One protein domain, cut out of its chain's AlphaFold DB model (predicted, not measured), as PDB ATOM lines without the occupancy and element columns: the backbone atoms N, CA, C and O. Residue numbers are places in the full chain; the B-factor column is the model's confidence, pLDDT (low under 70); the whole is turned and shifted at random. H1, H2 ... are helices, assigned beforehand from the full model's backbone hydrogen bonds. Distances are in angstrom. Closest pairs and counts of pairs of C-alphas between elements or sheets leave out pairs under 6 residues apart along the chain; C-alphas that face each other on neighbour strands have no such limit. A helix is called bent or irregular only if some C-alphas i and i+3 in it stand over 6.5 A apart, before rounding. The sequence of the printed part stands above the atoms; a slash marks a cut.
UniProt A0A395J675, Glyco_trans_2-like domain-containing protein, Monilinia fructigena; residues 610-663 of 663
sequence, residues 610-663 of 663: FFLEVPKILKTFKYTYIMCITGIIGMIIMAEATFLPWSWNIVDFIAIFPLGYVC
ATOM      1  N   PHE A 610      54.216 218.340 109.995       52.78
ATOM      2  CA  PHE A 610      55.463 217.741 109.482       52.78
ATOM      3  C   PHE A 610      55.817 216.397 110.158       52.78
ATOM      4  O   PHE A 610      56.173 215.422 109.501       52.78
ATOM      5  N   PHE A 611      55.630 216.293 111.478       59.16
ATOM      6  CA  PHE A 611      55.919 215.078 112.252       59.16
ATOM      7  C   PHE A 611      54.920 213.923 112.052       59.16
ATOM      8  O   PHE A 611      55.247 212.782 112.369       59.16
ATOM      9  N   LEU A 612      53.720 214.195 111.531       60.28
ATOM     10  CA  LEU A 612      52.737 213.174 111.143       60.28
ATOM     11  C   LEU A 612      52.960 212.692 109.702       60.28
ATOM     12  O   LEU A 612      52.668 211.536 109.394       60.28
ATOM     13  N   GLU A 613      53.502 213.547 108.834       56.91
ATOM     14  CA  GLU A 613      53.775 213.213 107.431       56.91
ATOM     15  C   GLU A 613      55.056 212.395 107.251       56.91
ATOM     16  O   GLU A 613      55.052 211.430 106.490       56.91
ATOM     17  N   VAL A 614      56.130 212.696 107.991       64.31
ATOM     18  CA  VAL A 614      57.416 211.978 107.869       64.31
ATOM     19  C   VAL A 614      57.275 210.449 108.027       64.31
ATOM     20  O   VAL A 614      57.790 209.719 107.176       64.31
ATOM     21  N   PRO A 615      56.546 209.906 109.027       66.12
ATOM     22  CA  PRO A 615      56.326 208.463 109.139       66.12
ATOM     23  C   PRO A 615      55.512 207.878 107.977       66.12
ATOM     24  O   PRO A 615      55.783 206.752 107.552       66.12
ATOM     25  N   LYS A 616      54.524 208.623 107.452       60.84
ATOM     26  CA  LYS A 616      53.737 208.211 106.277       60.84
ATOM     27  C   LYS A 616      54.644 208.127 105.043       60.84
ATOM     28  O   LYS A 616      54.664 207.090 104.388       60.84
ATOM     29  N   ILE A 617      55.460 209.152 104.790       61.00
ATOM     30  CA  ILE A 617      56.430 209.211 103.684       61.00
ATOM     31  C   ILE A 617      57.420 208.041 103.772       61.00
ATOM     32  O   ILE A 617      57.584 207.302 102.803       61.00
ATOM     33  N   LEU A 618      58.030 207.801 104.937       64.31
ATOM     34  CA  LEU A 618      58.974 206.691 105.119       64.31
ATOM     35  C   LEU A 618      58.332 205.322 104.859       64.31
ATOM     36  O   LEU A 618      58.975 204.439 104.297       64.31
ATOM     37  N   LYS A 619      57.065 205.132 105.243       67.75
ATOM     38  CA  LYS A 619      56.347 203.870 105.022       67.75
ATOM     39  C   LYS A 619      55.968 203.669 103.553       67.75
ATOM     40  O   LYS A 619      56.084 202.546 103.060       67.75
ATOM     41  N   THR A 620      55.541 204.733 102.876       58.88
ATOM     42  CA  THR A 620      55.148 204.718 101.459       58.88
ATOM     43  C   THR A 620      56.356 204.521 100.545       58.88
ATOM     44  O   THR A 620      56.326 203.659  99.671       58.88
ATOM     45  N   PHE A 621      57.459 205.231 100.795       58.59
ATOM     46  CA  PHE A 621      58.653 205.226  99.939       58.59
ATOM     47  C   PHE A 621      59.782 204.317 100.452       58.59
ATOM     48  O   PHE A 621      60.929 204.438 100.026       58.59
ATOM     49  N   LYS A 622      59.485 203.372 101.356       69.75
ATOM     50  CA  LYS A 622      60.495 202.491 101.972       69.75
ATOM     51  C   LYS A 622      61.386 201.768 100.954       69.75
ATOM     52  O   LYS A 622      62.575 201.615 101.199       69.75
ATOM     53  N   TYR A 623      60.833 201.339  99.818       68.75
ATOM     54  CA  TYR A 623      61.589 200.619  98.789       68.75
ATOM     55  C   TYR A 623      62.521 201.542  98.001       68.75
ATOM     56  O   TYR A 623      63.661 201.164  97.756       68.75
ATOM     57  N   THR A 624      62.074 202.764  97.697       66.81
ATOM     58  CA  THR A 624      62.896 203.825  97.101       66.81
ATOM     59  C   THR A 624      64.103 204.120  97.989       66.81
ATOM     60  O   THR A 624      65.238 204.028  97.533       66.81
ATOM     61  N   TYR A 625      63.884 204.351  99.290       72.19
ATOM     62  CA  TYR A 625      64.978 204.610 100.229       72.19
ATOM     63  C   TYR A 625      65.932 203.422 100.374       72.19
ATOM     64  O   TYR A 625      67.142 203.619 100.410       72.19
ATOM     65  N   ILE A 626      65.417 202.187 100.430       80.38
ATOM     66  CA  ILE A 626      66.265 200.987 100.468       80.38
ATOM     67  C   ILE A 626      67.130 200.904  99.207       80.38
ATOM     68  O   ILE A 626      68.321 200.616  99.321       80.38
ATOM     69  N   MET A 627      66.571 201.182  98.028       74.69
ATOM     70  CA  MET A 627      67.318 201.176  96.772       74.69
ATOM     71  C   MET A 627      68.410 202.255  96.761       74.69
ATOM     72  O   MET A 627      69.565 201.909  96.525       74.69
ATOM     73  N   CYS A 628      68.084 203.513  97.085       73.81
ATOM     74  CA  CYS A 628      69.055 204.612  97.131       73.81
ATOM     75  C   CYS A 628      70.176 204.337  98.145       73.81
ATOM     76  O   CYS A 628      71.352 204.456  97.821       73.81
ATOM     77  N   ILE A 629      69.835 203.887  99.361       82.50
ATOM     78  CA  ILE A 629      70.824 203.551 100.398       82.50
ATOM     79  C   ILE A 629      71.720 202.398  99.937       82.50
ATOM     80  O   ILE A 629      72.935 202.459 100.107       82.50
ATOM     81  N   THR A 630      71.147 201.361  99.321       82.44
ATOM     82  CA  THR A 630      71.924 200.228  98.797       82.44
ATOM     83  C   THR A 630      72.831 200.665  97.646       82.44
ATOM     84  O   THR A 630      73.983 200.240  97.595       82.44
ATOM     85  N   GLY A 631      72.355 201.548  96.763       79.69
ATOM     86  CA  GLY A 631      73.138 202.137  95.677       79.69
ATOM     87  C   GLY A 631      74.307 202.979  96.187       79.69
ATOM     88  O   GLY A 631      75.436 202.783  95.746       79.69
ATOM     89  N   ILE A 632      74.072 203.838  97.184       82.44
ATOM     90  CA  ILE A 632      75.111 204.653  97.832       82.44
ATOM     91  C   ILE A 632      76.158 203.770  98.512       82.44
ATOM     92  O   ILE A 632      77.354 203.960  98.305       82.44
ATOM     93  N   ILE A 633      75.724 202.769  99.282       85.44
ATOM     94  CA  ILE A 633      76.635 201.806  99.915       85.44
ATOM     95  C   ILE A 633      77.433 201.049  98.847       85.44
ATOM     96  O   ILE A 633      78.643 200.892  98.990       85.44
ATOM     97  N   GLY A 634      76.782 200.631  97.760       82.81
ATOM     98  CA  GLY A 634      77.425 199.990  96.616       82.81
ATOM     99  C   GLY A 634      78.502 200.870  95.984       82.81
ATOM    100  O   GLY A 634      79.615 200.397  95.777       82.81
ATOM    101  N   MET A 635      78.220 202.155  95.751       81.44
ATOM    102  CA  MET A 635      79.198 203.112  95.223       81.44
ATOM    103  C   MET A 635      80.393 203.299  96.163       81.44
ATOM    104  O   MET A 635      81.529 203.261  95.705       81.44
ATOM    105  N   ILE A 636      80.156 203.446  97.471       83.19
ATOM    106  CA  ILE A 636      81.228 203.611  98.467       83.19
ATOM    107  C   ILE A 636      82.113 202.361  98.522       83.19
ATOM    108  O   ILE A 636      83.339 202.465  98.518       83.19
ATOM    109  N   ILE A 637      81.509 201.168  98.520       84.56
ATOM    110  CA  ILE A 637      82.244 199.898  98.489       84.56
ATOM    111  C   ILE A 637      83.063 199.797  97.200       84.56
ATOM    112  O   ILE A 637      84.251 199.508  97.263       84.56
ATOM    113  N   MET A 638      82.466 200.079  96.044       81.56
ATOM    114  CA  MET A 638      83.165 200.031  94.758       81.56
ATOM    115  C   MET A 638      84.237 201.118  94.616       81.56
ATOM    116  O   MET A 638      85.108 200.978  93.772       81.56
ATOM    117  N   ALA A 639      84.210 202.193  95.406       80.75
ATOM    118  CA  ALA A 639      85.239 203.230  95.378       80.75
ATOM    119  C   ALA A 639      86.416 202.933  96.328       80.75
ATOM    120  O   ALA A 639      87.570 203.156  95.958       80.75
ATOM    121  N   GLU A 640      86.144 202.432  97.540       79.75
ATOM    122  CA  GLU A 640      87.137 202.371  98.629       79.75
ATOM    123  C   GLU A 640      87.451 200.962  99.160       79.75
ATOM    124  O   GLU A 640      88.381 200.798  99.957       79.75
ATOM    125  N   ALA A 641      86.708 199.922  98.770       81.12
ATOM    126  CA  ALA A 641      86.895 198.603  99.365       81.12
ATOM    127  C   ALA A 641      88.246 197.976  98.996       81.12
ATOM    128  O   ALA A 641      88.525 197.629  97.852       81.12
ATOM    129  N   THR A 642      89.054 197.706 100.020       75.81
ATOM    130  CA  THR A 642      90.384 197.087  99.900       75.81
ATOM    131  C   THR A 642      90.361 195.626  99.446       75.81
ATOM    132  O   THR A 642      91.408 195.072  99.118       75.81
ATOM    133  N   PHE A 643      89.186 194.990  99.439       82.56
ATOM    134  CA  PHE A 643      88.991 193.612  98.983       82.56
ATOM    135  C   PHE A 643      88.590 193.507  97.505       82.56
ATOM    136  O   PHE A 643      88.553 192.396  96.974       82.56
ATOM    137  N   LEU A 644      88.288 194.627  96.839       75.81
ATOM    138  CA  LEU A 644      88.035 194.643  95.403       75.81
ATOM    139  C   LEU A 644      89.359 194.783  94.636       75.81
ATOM    140  O   LEU A 644      90.258 195.507  95.072       75.81
ATOM    141  N   PRO A 645      89.515 194.090  93.492       77.94
ATOM    142  CA  PRO A 645      90.640 194.333  92.602       77.94
ATOM    143  C   PRO A 645      90.674 195.809  92.205       77.94
ATOM    144  O   PRO A 645      89.640 196.371  91.862       77.94
ATOM    145  N   TRP A 646      91.861 196.417  92.173       70.31
ATOM    146  CA  TRP A 646      92.017 197.837  91.823       70.31
ATOM    147  C   TRP A 646      91.363 198.208  90.477       70.31
ATOM    148  O   TRP A 646      90.887 199.325  90.313       70.31
ATOM    149  N   SER A 647      91.274 197.262  89.536       69.50
ATOM    150  CA  SER A 647      90.606 197.443  88.241       69.50
ATOM    151  C   SER A 647      89.078 197.576  88.306       69.50
ATOM    152  O   SER A 647      88.472 197.925  87.301       69.50
ATOM    153  N   TRP A 648      88.450 197.278  89.445       71.00
ATOM    154  CA  TRP A 648      87.005 197.406  89.663       71.00
ATOM    155  C   TRP A 648      86.652 198.683  90.433       71.00
ATOM    156  O   TRP A 648      85.471 198.937  90.672       71.00
ATOM    157  N   ASN A 649      87.653 199.486  90.813       78.81
ATOM    158  CA  ASN A 649      87.416 200.683  91.598       78.81
ATOM    159  C   ASN A 649      86.800 201.797  90.750       78.81
ATOM    160  O   ASN A 649      87.390 202.251  89.770       78.81
ATOM    161  N   ILE A 650      85.632 202.279  91.167       75.19
ATOM    162  CA  ILE A 650      84.920 203.372  90.504       75.19
ATOM    163  C   ILE A 650      85.320 204.688  91.177       75.19
ATOM    164  O   ILE A 650      84.659 205.148  92.101       75.19
ATOM    165  N   VAL A 651      86.432 205.275  90.734       73.19
ATOM    166  CA  VAL A 651      86.946 206.571  91.233       73.19
ATOM    167  C   VAL A 651      86.672 207.738  90.285       73.19
ATOM    168  O   VAL A 651      86.803 208.898  90.674       73.19
ATOM    169  N   ASP A 652      86.262 207.449  89.051       71.94
ATOM    170  CA  ASP A 652      86.003 208.478  88.053       71.94
ATOM    171  C   ASP A 652      84.659 209.172  88.289       71.94
ATOM    172  O   ASP A 652      83.608 208.539  88.418       71.94
ATOM    173  N   PHE A 653      84.682 210.505  88.244       65.81
ATOM    174  CA  PHE A 653      83.487 211.342  88.381       65.81
ATOM    175  C   PHE A 653      82.385 210.961  87.381       65.81
ATOM    176  O   PHE A 653      81.209 210.974  87.724       65.81
ATOM    177  N   ILE A 654      82.770 210.564  86.163       63.50
ATOM    178  CA  ILE A 654      81.851 210.174  85.082       63.50
ATOM    179  C   ILE A 654      81.020 208.941  85.465       63.50
ATOM    180  O   ILE A 654      79.876 208.819  85.038       63.50
ATOM    181  N   ALA A 655      81.570 208.046  86.284       66.12
ATOM    182  CA  ALA A 655      80.883 206.841  86.723       66.12
ATOM    183  C   ALA A 655      80.098 207.057  88.029       66.12
ATOM    184  O   ALA A 655      79.016 206.501  88.185       66.12
ATOM    185  N   ILE A 656      80.593 207.899  88.943       69.69
ATOM    186  CA  ILE A 656      79.927 208.175  90.229       69.69
ATOM    187  C   ILE A 656      78.730 209.120  90.055       69.69
ATOM    188  O   ILE A 656      77.672 208.895  90.637       69.69
ATOM    189  N   PHE A 657      78.877 210.181  89.259       63.78
ATOM    190  CA  PHE A 657      77.897 211.267  89.188       63.78
ATOM    191  C   PHE A 657      76.500 210.829  88.700       63.78
ATOM    192  O   PHE A 657      75.526 211.192  89.355       63.78
ATOM    193  N   PRO A 658      76.346 210.012  87.636       60.50
ATOM    194  CA  PRO A 658      75.024 209.553  87.196       60.50
ATOM    195  C   PRO A 658      74.326 208.656  88.226       60.50
ATOM    196  O   PRO A 658      73.131 208.803  88.462       60.50
ATOM    197  N   LEU A 659      75.068 207.753  88.876       64.62
ATOM    198  CA  LEU A 659      74.533 206.867  89.915       64.62
ATOM    199  C   LEU A 659      74.154 207.640  91.187       64.62
ATOM    200  O   LEU A 659      73.122 207.352  91.787       64.62
ATOM    201  N   GLY A 660      74.945 208.650  91.555       67.06
ATOM    202  CA  GLY A 660      74.643 209.566  92.656       67.06
ATOM    203  C   GLY A 660      73.524 210.565  92.363       67.06
ATOM    204  O   GLY A 660      72.992 211.140  93.297       67.06
ATOM    205  N   TYR A 661      73.161 210.783  91.099       60.44
ATOM    206  CA  TYR A 661      71.991 211.589  90.730       60.44
ATOM    207  C   TYR A 661      70.687 210.775  90.775       60.44
ATOM    208  O   TYR A 661      69.611 211.327  90.990       60.44
ATOM    209  N   VAL A 662      70.775 209.461  90.548       58.25
ATOM    210  CA  VAL A 662      69.635 208.532  90.641       58.25
ATOM    211  C   VAL A 662      69.313 208.158  92.092       58.25
ATOM    212  O   VAL A 662      68.148 207.911  92.405       58.25
ATOM    213  N   CYS A 663      70.333 208.074  92.954       56.41
ATOM    214  CA  CYS A 663      70.194 207.756  94.379       56.41
ATOM    215  C   CYS A 663      69.970 209.017  95.210       56.41
ATOM    216  O   CYS A 663      69.123 208.942  96.131       56.41
TER     217      CYS A 663
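This is residues 610 to 663 of the 663 residues of the protein "Glyco_trans_2-like domain-containing protein" of Monilinia fructigena (UniProt A0A395J675). A long helical hairpin of unequal arms, H2 and the shorter H3 side by side, is drawn out at one end by a third helix, H1, which makes an angle with H2 and sticks out from the rest. H2 is the long middle piece, and a looping stretch without a named element, residues 641 to 652, makes the turn by which the chain folds back into H3. The printed part has 54 residues with three named helices, in the order H1, H2, H3, and no named strand; the class is all helix. It is only just loose, close to extended, with a radius of gyration of the C-alphas of 14.9 A, and the C-alphas span 46 by 22 by 15 A, a rod whose length includes the free arm H1.

H1 is residues 610 to 620, from C-alpha 610 at (55.463, 217.741, 109.482) to C-alpha 620, 15.3 A away. It is neither bent nor irregular, but only just: C-alphas 612 and 615 are 6.3 A apart. H2, the longest helix, is residues 622 to 640 and measures 26.9 A from first to last C-alpha, ending with C-alpha 640 at (87.137, 202.371, 98.629). H3 is residues 653 to 662 and measures 14.3 A, with C-alpha 662 at (69.635, 208.532, 90.641). H3 too is neither bent nor irregular, but only just: C-alphas 655 and 658 are 6.5 A apart.

H1 and H2 meet only through their link, which is tight, the one residue Phe 621. H1 and H3 are apart. H2 and H3 form a helical hairpin, two helices that follow each other and run opposite ways, at a shallow tilt of 13 degrees. They touch, with 4 pairs of C-alphas within 8 A, and H2 does so with residues 628 to 635 alone. Their closest C-alphas are those of Met 635 and Ile 656, 7.1 A apart, and their centres are 12.0 A apart. In H2 every O i to N i+4 pair is within hydrogen-bond range, while in H1 it is 5 of 7 and in H3 4 of 6.

The two C-alphas farthest apart are those of Leu 612 and Ser 647, 47.0 A. Residues 610 to 623, of which 610 to 620 belong to H1, stand free; the body without them has 40 residues and spans 30 by 20 by 9 A. The link from H2 to H3 is long, with 12 residues. The printed part has no cut and ends at Cys 663, the chain's last residue. The mean pLDDT of the printed part is 70.8, and 27 residues are under 70, namely residues 610 to 624, residue 647 and residues 653 to 663.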